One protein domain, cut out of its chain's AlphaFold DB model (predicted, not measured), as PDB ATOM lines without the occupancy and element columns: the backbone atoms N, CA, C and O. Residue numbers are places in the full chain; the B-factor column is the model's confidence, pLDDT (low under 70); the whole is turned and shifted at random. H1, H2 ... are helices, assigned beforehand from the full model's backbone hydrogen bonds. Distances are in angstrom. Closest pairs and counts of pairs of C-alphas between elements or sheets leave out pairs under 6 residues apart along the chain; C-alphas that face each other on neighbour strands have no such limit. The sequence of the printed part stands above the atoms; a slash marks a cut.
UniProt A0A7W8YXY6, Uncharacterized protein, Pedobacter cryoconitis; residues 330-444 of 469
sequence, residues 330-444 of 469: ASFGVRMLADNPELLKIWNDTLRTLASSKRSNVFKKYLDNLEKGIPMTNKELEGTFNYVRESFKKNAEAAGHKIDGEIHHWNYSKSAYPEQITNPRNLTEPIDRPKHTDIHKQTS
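Overview. This is residues 330 to 444 of the 469 residues of an uncharacterized protein of Pedobacter cryoconitis (UniProt A0A7W8YXY6). Three helices make a loose triangle: H1 and H2 meet at a corner near their link, and the longest helix, H3, crosses H1 and also touches H2. From the far end of H3 a long stretch without a named element, residues 399 to 432, loops back past these helices and leads to H4, which is off at one end of the domain and touches no helix. The printed part has 115 residues, with four named helices in the order H1, H2, H3, H4 and no named strand. The class is all helix, although the named helices hold 57 of the 115 residues, under half. The whole is compact, with a radius of gyration of the C-alphas of 14.2 A, and the C-alphas span 38 by 34 by 19 A.

Arrangement. Starting from residue 330, the first named helix you reach is H1, residues 341 to 355, and after a short link comes H2, residues 362 to 371. They touch only at the corner by their link, about perpendicular at 82 degrees; look for their closest C-alphas at Ala 355 and Lys 364, 5.5 A apart. Next comes H3, residues 378 to 398, which touches H1 with its residues 388 to 396 alone. The closest C-alphas of H1 and H3 are those of Thr 350 and Phe 392, 5.7 A apart, and the two run opposite ways at a steep tilt of 60 degrees. H3 touches H2 with its residues 381 to 388 alone, and their closest C-alphas are those of Phe 363 and Thr 384, 5.7 A apart. H2 and H3 run opposite ways at a steep tilt of 54 degrees. The last helix, H4, residues 433 to 443, is apart from H1, H2 and H3. In H1, H2, H3 and H4 every backbone O i to N i+4 pair is within hydrogen-bond range.

Along the chain. Find C-alpha 341 at (0.068, 29.184, 29.567), where H1 begins; it runs 20.8 A to C-alpha 355. H2, from Val 362 to Glu 371, is 14.4 A long. Find C-alpha 378 at (14.486, 34.361, 4.962); from there H3 runs 30.0 A to Ala 398. H4, from Arg 433 to Thr 443, is 15.5 A long and ends with C-alpha 443 at (24.504, 36.980, 20.960).

Size, cuts and confidence. The two C-alphas farthest apart are those of Lys 358 and Gln 442, at 42.5 A. The printed part has no cut. The links from H1 to H2 and from H2 to H3 are short, with 6 residues each, and the link from H3 to H4 is long, with 34 residues. The mean pLDDT of the printed part is 90.3, and no printed residue is under 70.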
ATOM      1  N   ALA A 330      16.677  33.173  30.003       77.19
ATOM      2  CA  ALA A 330      16.781  33.384  31.444       77.19
ATOM      3  C   ALA A 330      17.974  34.273  31.845       77.19
ATOM      4  O   ALA A 330      17.899  34.971  32.854       77.19
ATOM      5  N   SER A 331      19.044  34.314  31.040       80.69
ATOM      6  CA  SER A 331      20.203  35.198  31.264       80.69
ATOM      7  C   SER A 331      19.841  36.687  31.150       80.69
ATOM      8  O   SER A 331      20.547  37.527  31.697       80.69
ATOM      9  N   PHE A 332      18.717  37.006  30.498       81.81
ATOM     10  CA  PHE A 332      18.166  38.358  30.345       81.81
ATOM     11  C   PHE A 332      16.901  38.584  31.194       81.81
ATOM     12  O   PHE A 332      16.216  39.603  31.047       81.81
ATOM     13  N   GLY A 333      16.553  37.624  32.060       85.25
ATOM     14  CA  GLY A 333      15.283  37.617  32.787       85.25
ATOM     15  C   GLY A 333      14.071  37.531  31.854       85.25
ATOM     16  O   GLY A 333      13.035  38.125  32.144       85.25
ATOM     17  N   VAL A 334      14.221  36.858  30.710       84.56
ATOM     18  CA  VAL A 334      13.173  36.661  29.702       84.56
ATOM     19  C   VAL A 334      12.718  35.208  29.744       84.56
ATOM     20  O   VAL A 334      13.542  34.299  29.848       84.56
ATOM     21  N   ARG A 335      11.406  34.986  29.664       87.12
ATOM     22  CA  ARG A 335      10.812  33.649  29.551       87.12
ATOM     23  C   ARG A 335      10.456  33.341  28.104       87.12
ATOM     24  O   ARG A 335      10.340  34.257  27.283       87.12
ATOM     25  N   MET A 336      10.264  32.064  27.795       89.94
ATOM     26  CA  MET A 336       9.731  31.658  26.501       89.94
ATOM     27  C   MET A 336       8.214  31.816  26.478       89.94
ATOM     28  O   MET A 336       7.544  31.747  27.504       89.94
ATOM     29  N   LEU A 337       7.656  32.003  25.286       89.44
ATOM     30  CA  LEU A 337       6.217  32.089  25.074       89.44
ATOM     31  C   LEU A 337       5.525  30.796  25.530       89.44
ATOM     32  O   LEU A 337       4.424  30.845  26.068       89.44
ATOM     33  N   ALA A 338       6.199  29.652  25.366       89.12
ATOM     34  CA  ALA A 338       5.752  28.357  25.875       89.12
ATOM     35  C   ALA A 338       5.674  28.269  27.411       89.12
ATOM     36  O   ALA A 338       4.919  27.442  27.919       89.12
ATOM     37  N   ASP A 339       6.393  29.123  28.143       87.19
ATOM     38  CA  ASP A 339       6.388  29.130  29.613       87.19
ATOM     39  C   ASP A 339       5.201  29.919  30.189       87.19
ATOM     40  O   ASP A 339       4.985  29.930  31.403       87.19
ATOM     41  N   ASN A 340       4.432  30.599  29.334       91.31
ATOM     42  CA  ASN A 340       3.251  31.360  29.714       91.31
ATOM     43  C   ASN A 340       1.989  30.672  29.179       91.31
ATOM     44  O   ASN A 340       1.691  30.804  27.994       91.31
ATOM     45  N   PRO A 341       1.216  29.965  30.022       91.88
ATOM     46  CA  PRO A 341       0.068  29.184  29.567       91.88
ATOM     47  C   PRO A 341      -0.994  29.999  28.818       91.88
ATOM     48  O   PRO A 341      -1.584  29.503  27.858       91.88
ATOM     49  N   GLU A 342      -1.230  31.248  29.225       93.44
ATOM     50  CA  GLU A 342      -2.236  32.122  28.614       93.44
ATOM     51  C   GLU A 342      -1.782  32.586  27.231       93.44
ATOM     52  O   GLU A 342      -2.488  32.390  26.237       93.44
ATOM     53  N   LEU A 343      -0.561  33.122  27.135       93.25
ATOM     54  CA  LEU A 343       0.000  33.559  25.856       93.25
ATOM     55  C   LEU A 343       0.257  32.380  24.913       93.25
ATOM     56  O   LEU A 343       0.005  32.501  23.717       93.25
ATOM     57  N   LEU A 344       0.681  31.227  25.434       94.00
ATOM     58  CA  LEU A 344       0.833  29.988  24.675       94.00
ATOM     59  C   LEU A 344      -0.501  29.541  24.079       94.00
ATOM     60  O   LEU A 344      -0.563  29.182  22.902       94.00
ATOM     61  N   LYS A 345      -1.580  29.576  24.869       94.19
ATOM     62  CA  LYS A 345      -2.917  29.242  24.379       94.19
ATOM     63  C   LYS A 345      -3.335  30.194  23.258       94.19
ATOM     64  O   LYS A 345      -3.732  29.727  22.195       94.19
ATOM     65  N   ILE A 346      -3.191  31.505  23.456       95.62
ATOM     66  CA  ILE A 346      -3.542  32.519  22.448       95.62
ATOM     67  C   ILE A 346      -2.686  32.364  21.181       95.62
ATOM     68  O   ILE A 346      -3.194  32.507  20.066       95.62
ATOM     69  N   TRP A 347      -1.402  32.031  21.327       96.06
ATOM     70  CA  TRP A 347      -0.501  31.751  20.210       96.06
ATOM     71  C   TRP A 347      -0.965  30.530  19.414       96.06
ATOM     72  O   TRP A 347      -1.180  30.622  18.208       96.06
ATOM     73  N   ASN A 348      -1.214  29.405  20.084       95.31
ATOM     74  CA  ASN A 348      -1.666  28.174  19.436       95.31
ATOM     75  C   ASN A 348      -3.055  28.317  18.797       95.31
ATOM     76  O   ASN A 348      -3.274  27.825  17.689       95.31
ATOM     77  N   ASP A 349      -3.980  29.027  19.446       94.75
ATOM     78  CA  ASP A 349      -5.305  29.317  18.891       94.75
ATOM     79  C   ASP A 349      -5.204  30.229  17.659       94.75
ATOM     80  O   ASP A 349      -5.912  30.019  16.668       94.75
ATOM     81  N   THR A 350      -4.271  31.188  17.668       96.38
ATOM     82  CA  THR A 350      -3.929  31.992  16.485       96.38
ATOM     83  C   THR A 350      -3.441  31.103  15.345       96.38
ATOM     84  O   THR A 350      -3.995  31.173  14.250       96.38
ATOM     85  N   LEU A 351      -2.456  30.231  15.589       94.81
ATOM     86  CA  LEU A 351      -1.932  29.316  14.568       94.81
ATOM     87  C   LEU A 351      -3.037  28.423  13.990       94.81
ATOM     88  O   LEU A 351      -3.165  28.313  12.770       94.81
ATOM     89  N   ARG A 352      -3.878  27.843  14.856       95.75
ATOM     90  CA  ARG A 352      -5.009  26.999  14.447       95.75
ATOM     91  C   ARG A 352      -5.992  27.773  13.575       95.75
ATOM     92  O   ARG A 352      -6.366  27.282  12.517       95.75
ATOM     93  N   THR A 353      -6.357  28.987  13.982       95.69
ATOM     94  CA  THR A 353      -7.293  29.850  13.244       95.69
ATOM     95  C   THR A 353      -6.752  30.220  11.863       95.69
ATOM     96  O   THR A 353      -7.480  30.178  10.870       95.69
ATOM     97  N   LEU A 354      -5.463  30.564  11.778       94.94
ATOM     98  CA  LEU A 354      -4.815  30.888  10.511       94.94
ATOM     99  C   LEU A 354      -4.736  29.659   9.595       94.94
ATOM    100  O   LEU A 354      -5.047  29.774   8.408       94.94
ATOM    101  N   ALA A 355      -4.397  28.487  10.137       93.31
ATOM    102  CA  ALA A 355      -4.359  27.231   9.388       93.31
ATOM    103  C   ALA A 355      -5.750  26.825   8.864       93.31
ATOM    104  O   ALA A 355      -5.894  26.451   7.698       93.31
ATOM    105  N   SER A 356      -6.795  26.976   9.684       92.56
ATOM    106  CA  SER A 356      -8.175  26.607   9.340       92.56
ATOM    107  C   SER A 356      -8.937  27.675   8.546       92.56
ATOM    108  O   SER A 356     -10.119  27.497   8.246       92.56
ATOM    109  N   SER A 357      -8.311  28.808   8.213       94.06
ATOM    110  CA  SER A 357      -8.960  29.882   7.457       94.06
ATOM    111  C   SER A 357      -9.455  29.389   6.092       94.06
ATOM    112  O   SER A 357      -8.710  28.770   5.323       94.06
ATOM    113  N   LYS A 358     -10.704  29.742   5.751       92.19
ATOM    114  CA  LYS A 358     -11.293  29.488   4.422       92.19
ATOM    115  C   LYS A 358     -10.570  30.259   3.317       92.19
ATOM    116  O   LYS A 358     -10.443  29.768   2.202       92.19
ATOM    117  N   ARG A 359     -10.090  31.468   3.623       91.69
ATOM    118  CA  ARG A 359      -9.282  32.271   2.697       91.69
ATOM    119  C   ARG A 359      -7.827  31.822   2.775       91.69
ATOM    120  O   ARG A 359      -7.323  31.587   3.878       91.69
ATOM    121  N   SER A 360      -7.166  31.736   1.623       92.94
ATOM    122  CA  SER A 360      -5.717  31.534   1.573       92.94
ATOM    123  C   SER A 360      -5.004  32.669   2.309       92.94
ATOM    124  O   SER A 360      -5.447  33.820   2.269       92.94
ATOM    125  N   ASN A 361      -3.931  32.338   3.021       96.50
ATOM    126  CA  ASN A 361      -3.111  33.297   3.749       96.50
ATOM    127  C   ASN A 361      -1.646  32.848   3.781       96.50
ATOM    128  O   ASN A 361      -1.318  31.717   3.418       96.50
ATOM    129  N   VAL A 362      -0.772  33.755   4.222       96.12
ATOM    130  CA  VAL A 362       0.683  33.547   4.230       96.12
ATOM    131  C   VAL A 362       1.077  32.341   5.088       96.12
ATOM    132  O   VAL A 362       1.934  31.566   4.679       96.12
ATOM    133  N   PHE A 363       0.411  32.128   6.228       96.62
ATOM    134  CA  PHE A 363       0.702  30.997   7.111       96.62
ATOM    135  C   PHE A 363       0.301  29.648   6.497       96.62
ATOM    136  O   PHE A 363       1.062  28.693   6.591       96.62
ATOM    137  N   LYS A 364      -0.831  29.570   5.785       95.75
ATOM    138  CA  LYS A 364      -1.211  28.357   5.037       95.75
ATOM    139  C   LYS A 364      -0.203  28.028   3.939       95.75
ATOM    140  O   LYS A 364       0.248  26.897   3.860       95.75
ATOM    141  N   LYS A 365       0.217  29.030   3.157       96.38
ATOM    142  CA  LYS A 365       1.260  28.843   2.135       96.38
ATOM    143  C   LYS A 365       2.572  28.334   2.749       96.38
ATOM    144  O   LYS A 365       3.238  27.497   2.154       96.38
ATOM    145  N   TYR A 366       2.934  28.832   3.930       96.19
ATOM    146  CA  TYR A 366       4.088  28.344   4.683       96.19
ATOM    147  C   TYR A 366       3.946  26.867   5.081       96.19
ATOM    148  O   TYR A 366       4.874  26.100   4.845       96.19
ATOM    149  N   LEU A 367       2.790  26.451   5.613       92.88
ATOM    150  CA  LEU A 367       2.536  25.045   5.954       92.88
ATOM    151  C   LEU A 367       2.583  24.138   4.716       92.88
ATOM    152  O   LEU A 367       3.257  23.115   4.749       92.88
ATOM    153  N   ASP A 368       1.958  24.553   3.610       94.12
ATOM    154  CA  ASP A 368       1.985  23.806   2.345       94.12
ATOM    155  C   ASP A 368       3.420  23.646   1.815       94.12
ATOM    156  O   ASP A 368       3.779  22.606   1.260       94.12
ATOM    157  N   ASN A 369       4.249  24.687   1.955       93.00
ATOM    158  CA  ASN A 369       5.652  24.643   1.557       93.00
ATOM    159  C   ASN A 369       6.464  23.697   2.449       93.00
ATOM    160  O   ASN A 369       7.281  22.950   1.917       93.00
ATOM    161  N   LEU A 370       6.232  23.695   3.768       89.06
ATOM    162  CA  LEU A 370       6.869  22.741   4.682       89.06
ATOM    163  C   LEU A 370       6.499  21.297   4.334       89.06
ATOM    164  O   LEU A 370       7.385  20.458   4.214       89.06
ATOM    165  N   GLU A 371       5.210  21.019   4.127       89.06
ATOM    166  CA  GLU A 371       4.712  19.681   3.789       89.06
ATOM    167  C   GLU A 371       5.324  19.154   2.483       89.06
ATOM    168  O   GLU A 371       5.680  17.983   2.375       89.06
ATOM    169  N   LYS A 372       5.505  20.037   1.497       91.81
ATOM    170  CA  LYS A 372       6.094  19.702   0.192       91.81
ATOM    171  C   LYS A 372       7.624  19.750   0.176       91.81
ATOM    172  O   LYS A 372       8.213  19.517  -0.878       91.81
ATOM    173  N   GLY A 373       8.267  20.104   1.291       88.50
ATOM    174  CA  GLY A 373       9.718  20.288   1.364       88.50
ATOM    175  C   GLY A 373      10.246  21.406   0.455       88.50
ATOM    176  O   GLY A 373      11.392  21.351   0.016       88.50
ATOM    177  N   ILE A 374       9.420  22.408   0.137       89.75
ATOM    178  CA  ILE A 374       9.800  23.541  -0.713       89.75
ATOM    179  C   ILE A 374      10.668  24.504   0.112       89.75
ATOM    180  O   ILE A 374      10.183  25.050   1.109       89.75
ATOM    181  N   PRO A 375      11.922  24.775  -0.300       87.75
ATOM    182  CA  PRO A 375      12.777  25.734   0.389       87.75
ATOM    183  C   PRO A 375      12.162  27.135   0.396       87.75
ATOM    184  O   PRO A 375      11.669  27.615  -0.624       87.75
ATOM    185  N   MET A 376      12.229  27.812   1.541       90.62
ATOM    186  CA  MET A 376      11.718  29.173   1.717       90.62
ATOM    187  C   MET A 376      12.854  30.141   2.028       90.62
ATOM    188  O   MET A 376      13.776  29.835   2.783       90.62
ATOM    189  N   THR A 377      12.772  31.341   1.467       90.75
ATOM    190  CA  THR A 377      13.744  32.405   1.729       90.75
ATOM    191  C   THR A 377      13.545  33.016   3.120       90.75
ATOM    192  O   THR A 377      12.436  33.041   3.656       90.75
ATOM    193  N   ASN A 378      14.595  33.623   3.692       86.56
ATOM    194  CA  ASN A 378      14.486  34.361   4.962       86.56
ATOM    195  C   ASN A 378      13.396  35.445   4.929       86.56
ATOM    196  O   ASN A 378      12.712  35.657   5.928       86.56
ATOM    197  N   LYS A 379      13.186  36.084   3.772       90.56
ATOM    198  CA  LYS A 379      12.133  37.086   3.575       90.56
ATOM    199  C   LYS A 379      10.732  36.476   3.680       90.56
ATOM    200  O   LYS A 379       9.844  37.087   4.270       90.56
ATOM    201  N   GLU A 380      10.521  35.287   3.120       92.38
ATOM    202  CA  GLU A 380       9.242  34.571   3.216       92.38
ATOM    203  C   GLU A 380       8.973  34.080   4.643       92.38
ATOM    204  O   GLU A 380       7.852  34.214   5.141       92.38
ATOM    205  N   LEU A 381      10.006  33.584   5.327       91.94
ATOM    206  CA  LEU A 381       9.923  33.150   6.723       91.94
ATOM    207  C   LEU A 381       9.629  34.323   7.668       91.94
ATOM    208  O   LEU A 381       8.751  34.233   8.524       91.94
ATOM    209  N   GLU A 382      10.309  35.455   7.486       90.75
ATOM    210  CA  GLU A 382      10.054  36.674   8.255       90.75
ATOM    211  C   GLU A 382       8.660  37.247   7.974       90.75
ATOM    212  O   GLU A 382       7.950  37.627   8.906       90.75
ATOM    213  N   GLY A 383       8.225  37.248   6.710       94.81
ATOM    214  CA  GLY A 383       6.866  37.640   6.335       94.81
ATOM    215  C   GLY A 383       5.801  36.765   7.001       94.81
ATOM    216  O   GLY A 383       4.819  37.284   7.533       94.81
ATOM    217  N   THR A 384       6.026  35.451   7.040       95.50
ATOM    218  CA  THR A 384       5.147  34.492   7.723       95.50
ATOM    219  C   THR A 384       5.097  34.753   9.223       95.50
ATOM    220  O   THR A 384       4.011  34.879   9.789       95.50
ATOM    221  N   PHE A 385       6.257  34.890   9.869       95.50
ATOM    222  CA  PHE A 385       6.319  35.165  11.300       95.50
ATOM    223  C   PHE A 385       5.631  36.483  11.662       95.50
ATOM    224  O   PHE A 385       4.842  36.516  12.600       95.50
ATOM    225  N   ASN A 386       5.877  37.554  10.904       95.19
ATOM    226  CA  ASN A 386       5.232  38.841  11.137       95.19
ATOM    227  C   ASN A 386       3.710  38.725  10.992       95.19
ATOM    228  O   ASN A 386       2.979  39.217  11.845       95.19
ATOM    229  N   TYR A 387       3.221  38.011   9.975       96.69
ATOM    230  CA  TYR A 387       1.788  37.777   9.793       96.69
ATOM    231  C   TYR A 387       1.149  37.047  10.991       96.69
ATOM    232  O   TYR A 387       0.088  37.454  11.481       96.69
ATOM    233  N   VAL A 388       1.813  36.007  11.503       96.56
ATOM    234  CA  VAL A 388       1.380  35.276  12.704       96.56
ATOM    235  C   VAL A 388       1.438  36.168  13.942       96.56
ATOM    236  O   VAL A 388       0.463  36.240  14.686       96.56
ATOM    237  N   ARG A 389       2.539  36.899  14.140       95.62
ATOM    238  CA  ARG A 389       2.758  37.788  15.286       95.62
ATOM    239  C   ARG A 389       1.702  38.885  15.371       95.62
ATOM    240  O   ARG A 389       1.165  39.118  16.448       95.62
ATOM    241  N   GLU A 390       1.385  39.551  14.263       95.56
ATOM    242  CA  GLU A 390       0.360  40.603  14.257       95.56
ATOM    243  C   GLU A 390      -1.041  40.035  14.523       95.56
ATOM    244  O   GLU A 390      -1.851  40.662  15.206       95.56
ATOM    245  N   SER A 391      -1.326  38.822  14.039       96.25
ATOM    246  CA  SER A 391      -2.580  38.122  14.351       96.25
ATOM    247  C   SER A 391      -2.655  37.739  15.832       96.25
ATOM    248  O   SER A 391      -3.684  37.940  16.472       96.25
ATOM    249  N   PHE A 392      -1.544  37.263  16.396       96.50
ATOM    250  CA  PHE A 392      -1.417  36.953  17.816       96.50
ATOM    251  C   PHE A 392      -1.636  38.193  18.684       96.50
ATOM    252  O   PHE A 392      -2.413  38.124  19.628       96.50
ATOM    253  N   LYS A 393      -1.020  39.334  18.346       95.19
ATOM    254  CA  LYS A 393      -1.200  40.595  19.086       95.19
ATOM    255  C   LYS A 393      -2.667  41.017  19.146       95.19
ATOM    256  O   LYS A 393      -3.157  41.329  20.225       95.19
ATOM    257  N   LYS A 394      -3.379  40.947  18.017       95.06
ATOM    258  CA  LYS A 394      -4.820  41.251  17.952       95.06
ATOM    259  C   LYS A 394      -5.650  40.308  18.820       95.06
ATOM    260  O   LYS A 394      -6.524  40.758  19.553       95.06
ATOM    261  N   ASN A 395      -5.369  39.008  18.750       95.62
ATOM    262  CA  ASN A 395      -6.089  38.008  19.536       95.62
ATOM    263  C   ASN A 395      -5.786  38.126  21.036       95.62
ATOM    264  O   ASN A 395      -6.676  37.927  21.856       95.62
ATOM    265  N   ALA A 396      -4.551  38.478  21.394       94.19
ATOM    266  CA  ALA A 396      -4.154  38.726  22.770       94.19
ATOM    267  C   ALA A 396      -4.844  39.972  23.335       94.19
ATOM    268  O   ALA A 396      -5.418  39.903  24.418       94.19
ATOM    269  N   GLU A 397      -4.884  41.067  22.574       93.88
ATOM    270  CA  GLU A 397      -5.581  42.292  22.971       93.88
ATOM    271  C   GLU A 397      -7.089  42.056  23.138       93.88
ATOM    272  O   GLU A 397      -7.666  42.456  24.148       93.88
ATOM    273  N   ALA A 398      -7.713  41.311  22.219       93.69
ATOM    274  CA  ALA A 398      -9.112  40.893  22.341       93.69
ATOM    275  C   ALA A 398      -9.373  40.003  23.573       93.69
ATOM    276  O   ALA A 398     -10.482  39.998  24.105       93.69
ATOM    277  N   ALA A 399      -8.357  39.275  24.040       93.00
ATOM    278  CA  ALA A 399      -8.392  38.480  25.264       93.00
ATOM    279  C   ALA A 399      -8.009  39.279  26.530       93.00
ATOM    280  O   ALA A 399      -7.895  38.696  27.603       93.00
ATOM    281  N   GLY A 400      -7.815  40.600  26.434       93.38
ATOM    282  CA  GLY A 400      -7.453  41.459  27.568       93.38
ATOM    283  C   GLY A 400      -5.954  41.505  27.886       93.38
ATOM    284  O   GLY A 400      -5.556  42.112  28.878       93.38
ATOM    285  N   HIS A 401      -5.107  40.908  27.045       90.25
ATOM    286  CA  HIS A 401      -3.654  40.937  27.181       90.25
ATOM    287  C   HIS A 401      -3.057  41.977  26.237       90.25
ATOM    288  O   HIS A 401      -2.914  41.753  25.036       90.25
ATOM    289  N   LYS A 402      -2.656  43.124  26.785       88.25
ATOM    290  CA  LYS A 402      -1.931  44.125  26.004       88.25
ATOM    291  C   LYS A 402      -0.508  43.635  25.727       88.25
ATOM    292  O   LYS A 402       0.302  43.503  26.643       88.25
ATOM    293  N   ILE A 403      -0.209  43.364  24.458       88.25
ATOM    294  CA  ILE A 403       1.115  42.914  24.018       88.25
ATOM    295  C   ILE A 403       1.960  44.117  23.607       88.25
ATOM    296  O   ILE A 403       2.016  44.496  22.435       88.25
ATOM    297  N   ASP A 404       2.646  44.694  24.588       82.69
ATOM    298  CA  ASP A 404       3.659  45.718  24.357       82.69
ATOM    299  C   ASP A 404       5.027  45.040  24.146       82.69
ATOM    300  O   ASP A 404       5.470  44.239  24.966       82.69
ATOM    301  N   GLY A 405       5.695  45.332  23.023       86.50
ATOM    302  CA  GLY A 405       7.032  44.809  22.716       86.50
ATOM    303  C   GLY A 405       7.129  43.866  21.510       86.50
ATOM    304  O   GLY A 405       6.235  43.766  20.657       86.50
ATOM    305  N   GLU A 406       8.282  43.211  21.414       88.38
ATOM    306  CA  GLU A 406       8.716  42.361  20.309       88.38
ATOM    307  C   GLU A 406       8.897  40.917  20.784       88.38
ATOM    308  O   GLU A 406       9.372  40.672  21.886       88.38
ATOM    309  N   ILE A 407       8.515  39.952  19.947       90.56
ATOM    310  CA  ILE A 407       8.781  38.526  20.176       90.56
ATOM    311  C   ILE A 407      10.082  38.186  19.453       90.56
ATOM    312  O   ILE A 407      10.194  38.448  18.252       90.56
ATOM    313  N   HIS A 408      11.045  37.614  20.173       86.62
ATOM    314  CA  HIS A 408      12.368  37.277  19.657       86.62
ATOM    315  C   HIS A 408      12.508  35.769  19.403       86.62
ATOM    316  O   HIS A 408      12.081  34.960  20.226       86.62
ATOM    317  N   HIS A 409      13.140  35.391  18.287       88.50
ATOM    318  CA  HIS A 409      13.558  34.011  18.005       88.50
ATOM    319  C   HIS A 409      14.873  33.710  18.712       88.50
ATOM    320  O   HIS A 409      15.856  34.415  18.493       88.50
ATOM    321  N   TRP A 410      14.930  32.667  19.536       86.75
ATOM    322  CA  TRP A 410      16.110  32.452  20.368       86.75
ATOM    323  C   TRP A 410      17.254  31.710  19.657       86.75
ATOM    324  O   TRP A 410      17.285  30.485  19.633       86.75
ATOM    325  N   ASN A 411      18.235  32.468  19.157       80.44
ATOM    326  CA  ASN A 411      19.570  32.011  18.745       80.44
ATOM    327  C   ASN A 411      19.614  30.764  17.839       80.44
ATOM    328  O   ASN A 411      20.402  29.845  18.064       80.44
ATOM    329  N   TYR A 412      18.836  30.777  16.757       79.31
ATOM    330  CA  TYR A 412      18.981  29.831  15.652       79.31
ATOM    331  C   TYR A 412      18.775  30.499  14.288       79.31
ATOM    332  O   TYR A 412      18.165  31.567  14.177       79.31
ATOM    333  N   SER A 413      19.266  29.852  13.230       77.81
ATOM    334  CA  SER A 413      19.085  30.313  11.852       77.81
ATOM    335  C   SER A 413      17.691  29.968  11.317       77.81
ATOM    336  O   SER A 413      17.349  28.798  11.148       77.81
ATOM    337  N   LYS A 414      16.888  30.990  10.989       80.31
ATOM    338  CA  LYS A 414      15.524  30.811  10.449       80.31
ATOM    339  C   LYS A 414      15.517  30.014   9.146       80.31
ATOM    340  O   LYS A 414      14.673  29.146   8.980       80.31
ATOM    341  N   SER A 415      16.458  30.285   8.242       77.56
ATOM    342  CA  SER A 415      16.580  29.564   6.969       77.56
ATOM    343  C   SER A 415      17.062  28.126   7.126       77.56
ATOM    344  O   SER A 415      16.756  27.308   6.268       77.56
ATOM    345  N   ALA A 416      17.828  27.823   8.182       79.31
ATOM    346  CA  ALA A 416      18.262  26.455   8.459       79.31
ATOM    347  C   ALA A 416      17.155  25.623   9.127       79.31
ATOM    348  O   ALA A 416      17.100  24.420   8.909       79.31
ATOM    349  N   TYR A 417      16.271  26.280   9.888       83.31
ATOM    350  CA  TYR A 417      15.190  25.650  10.654       83.31
ATOM    351  C   TYR A 417      13.840  26.333  10.382       83.31
ATOM    352  O   TYR A 417      13.256  26.977  11.272       83.31
ATOM    353  N   PRO A 418      13.346  26.272   9.130       84.81
ATOM    354  CA  PRO A 418      12.125  26.955   8.721       84.81
ATOM    355  C   PRO A 418      10.891  26.482   9.495       84.81
ATOM    356  O   PRO A 418       9.971  27.266   9.684       84.81
ATOM    357  N   GLU A 419      10.854  25.250   9.992       83.25
ATOM    358  CA  GLU A 419       9.765  24.674  10.790       83.25
ATOM    359  C   GLU A 419       9.652  25.271  12.204       83.25
ATOM    360  O   GLU A 419       8.616  25.160  12.856       83.25
ATOM    361  N   GLN A 420      10.691  25.962  12.680       86.94
ATOM    362  CA  GLN A 420      10.737  26.489  14.046       86.94
ATOM    363  C   GLN A 420      10.239  27.925  14.167       86.94
ATOM    364  O   GLN A 420      10.046  28.406  15.281       86.94
ATOM    365  N   ILE A 421      10.038  28.644  13.056       89.88
ATOM    366  CA  ILE A 421       9.783  30.097  13.073       89.88
ATOM    367  C   ILE A 421       8.519  30.502  13.846       89.88
ATOM    368  O   ILE A 421       8.411  31.655  14.260       89.88
ATOM    369  N   THR A 422       7.576  29.580  14.047       91.06
ATOM    370  CA  THR A 422       6.353  29.779  14.838       91.06
ATOM    371  C   THR A 422       6.291  28.904  16.091       91.06
ATOM    372  O   THR A 422       5.281  28.942  16.796       91.06
ATOM    373  N   ASN A 423       7.342  28.136  16.397       89.88
ATOM    374  CA  ASN A 423       7.361  27.252  17.557       89.88
ATOM    375  C   ASN A 423       7.491  28.080  18.849       89.88
ATOM    376  O   ASN A 423       8.547  28.669  19.083       89.88
ATOM    377  N   PRO A 424       6.476  28.100  19.735       87.75
ATOM    378  CA  PRO A 424       6.496  28.925  20.943       87.75
ATOM    379  C   PRO A 424       7.613  28.552  21.930       87.75
ATOM    380  O   PRO A 424       7.949  29.359  22.795       87.75
ATOM    381  N   ARG A 425       8.220  27.363  21.803       86.75
ATOM    382  CA  ARG A 425       9.396  26.957  22.592       86.75
ATOM    383  C   ARG A 425      10.672  27.695  22.203       86.75
ATOM    384  O   ARG A 425      11.605  27.710  22.991       86.75
ATOM    385  N   ASN A 426      10.692  28.309  21.021       88.62
ATOM    386  CA  ASN A 426      11.830  29.039  20.463       88.62
ATOM    387  C   ASN A 426      11.540  30.541  20.307       88.62
ATOM    388  O   ASN A 426      12.317  31.273  19.691       88.62
ATOM    389  N   LEU A 427      10.430  31.001  20.891       90.50
ATOM    390  CA  LEU A 427       9.986  32.387  20.901       90.50
ATOM    391  C   LEU A 427       9.972  32.915  22.328       90.50
ATOM    392  O   LEU A 427       9.473  32.240  23.224       90.50
ATOM    393  N   THR A 428      10.480  34.121  22.547       91.75
ATOM    394  CA  THR A 428      10.374  34.777  23.854       91.75
ATOM    395  C   THR A 428       8.954  35.276  24.115       91.75
ATOM    396  O   THR A 428       8.182  35.527  23.188       91.75
ATOM    397  N   GLU A 429       8.623  35.526  25.380       91.19
ATOM    398  CA  GLU A 429       7.568  36.490  25.695       91.19
ATOM    399  C   GLU A 429       7.872  37.856  25.037       91.19
ATOM    400  O   GLU A 429       9.028  38.136  24.692       91.19
ATOM    401  N   PRO A 430       6.857  38.718  24.842       92.06
ATOM    402  CA  PRO A 430       7.069  40.084  24.385       92.06
ATOM    403  C   PRO A 430       8.080  40.813  25.275       92.06
ATOM    404  O   PRO A 430       7.916  40.901  26.491       92.06
ATOM    405  N   ILE A 431       9.135  41.331  24.656       91.12
ATOM    406  CA  ILE A 431      10.189  42.098  25.316       91.12
ATOM    407  C   ILE A 431      10.253  43.507  24.745       91.12
ATOM    408  O   ILE A 431       9.964  43.743  23.572       91.12
ATOM    409  N   ASP A 432      10.649  44.467  25.573       91.56
ATOM    410  CA  ASP A 432      10.867  45.829  25.106       91.56
ATOM    411  C   ASP A 432      12.013  45.906  24.075       91.56
ATOM    412  O   ASP A 432      12.910  45.057  24.004       91.56
ATOM    413  N   ARG A 433      11.969  46.950  23.239       89.06
ATOM    414  CA  ARG A 433      12.956  47.172  22.175       89.06
ATOM    415  C   ARG A 433      14.398  47.265  22.707       89.06
ATOM    416  O   ARG A 433      15.282  46.683  22.066       89.06
ATOM    417  N   PRO A 434      14.686  47.963  23.827       89.75
ATOM    418  CA  PRO A 434      16.017  47.959  24.431       89.75
ATOM    419  C   PRO A 434      16.542  46.557  24.745       89.75
ATOM    420  O   PRO A 434      17.659  46.231  24.349       89.75
ATOM    421  N   LYS A 435      15.733  45.707  25.380       88.06
ATOM    422  CA  LYS A 435      16.099  44.342  25.756       88.06
ATOM    423  C   LYS A 435      16.290  43.443  24.542       88.06
ATOM    424  O   LYS A 435      17.262  42.700  24.480       88.06
ATOM    425  N   HIS A 436      15.423  43.564  23.539       89.62
ATOM    426  CA  HIS A 436      15.603  42.863  22.268       89.62
ATOM    427  C   HIS A 436      16.927  43.251  21.597       89.62
ATOM    428  O   HIS A 436      17.677  42.392  21.141       89.62
ATOM    429  N   THR A 437      17.253  44.545  21.601       88.44
ATOM    430  CA  THR A 437      18.520  45.054  21.059       88.44
ATOM    431  C   THR A 437      19.727  44.543  21.848       88.44
ATOM    432  O   THR A 437      20.753  44.226  21.251       88.44
ATOM    433  N   ASP A 438      19.623  44.475  23.176       86.12
ATOM    434  CA  ASP A 438      20.679  43.969  24.054       86.12
ATOM    435  C   ASP A 438      20.980  42.487  23.791       86.12
ATOM    436  O   ASP A 438      22.142  42.113  23.644       86.12
ATOM    437  N   ILE A 439      19.940  41.668  23.599       87.25
ATOM    438  CA  ILE A 439      20.098  40.259  23.220       87.25
ATOM    439  C   ILE A 439      20.903  40.143  21.923       87.25
ATOM    440  O   ILE A 439      21.947  39.495  21.926       87.25
ATOM    441  N   HIS A 440      20.502  40.837  20.849       88.25
ATOM    442  CA  HIS A 440      21.238  40.806  19.575       88.25
ATOM    443  C   HIS A 440      22.689  41.271  19.721       88.25
ATOM    444  O   HIS A 440      23.588  40.687  19.122       88.25
ATOM    445  N   LYS A 441      22.953  42.305  20.528       86.62
ATOM    446  CA  LYS A 441      24.324  42.788  20.770       86.62
ATOM    447  C   LYS A 441      25.198  41.741  21.449       86.62
ATOM    448  O   LYS A 441      26.379  41.631  21.132       86.62
ATOM    449  N   GLN A 442      24.636  40.998  22.394       82.00
ATOM    450  CA  GLN A 442      25.396  40.015  23.152       82.00
ATOM    451  C   GLN A 442      25.556  38.703  22.378       82.00
ATOM    452  O   GLN A 442      26.635  38.104  22.427       82.00
ATOM    453  N   THR A 443      24.536  38.291  21.616       84.69
ATOM    454  CA  THR A 443      24.504  36.980  20.960       84.69
ATOM    455  C   THR A 443      25.003  36.965  19.516       84.69
ATOM    456  O   THR A 443      25.360  35.899  19.022       84.69
ATOM    457  N   SER A 444      25.086  38.115  18.839       83.56
ATOM    458  CA  SER A 444      25.545  38.206  17.446       83.56
ATOM    459  C   SER A 444      27.064  38.258  17.324       83.56
ATOM    460  O   SER A 444      27.739  38.944  18.090       83.56
TER     461      SER A 444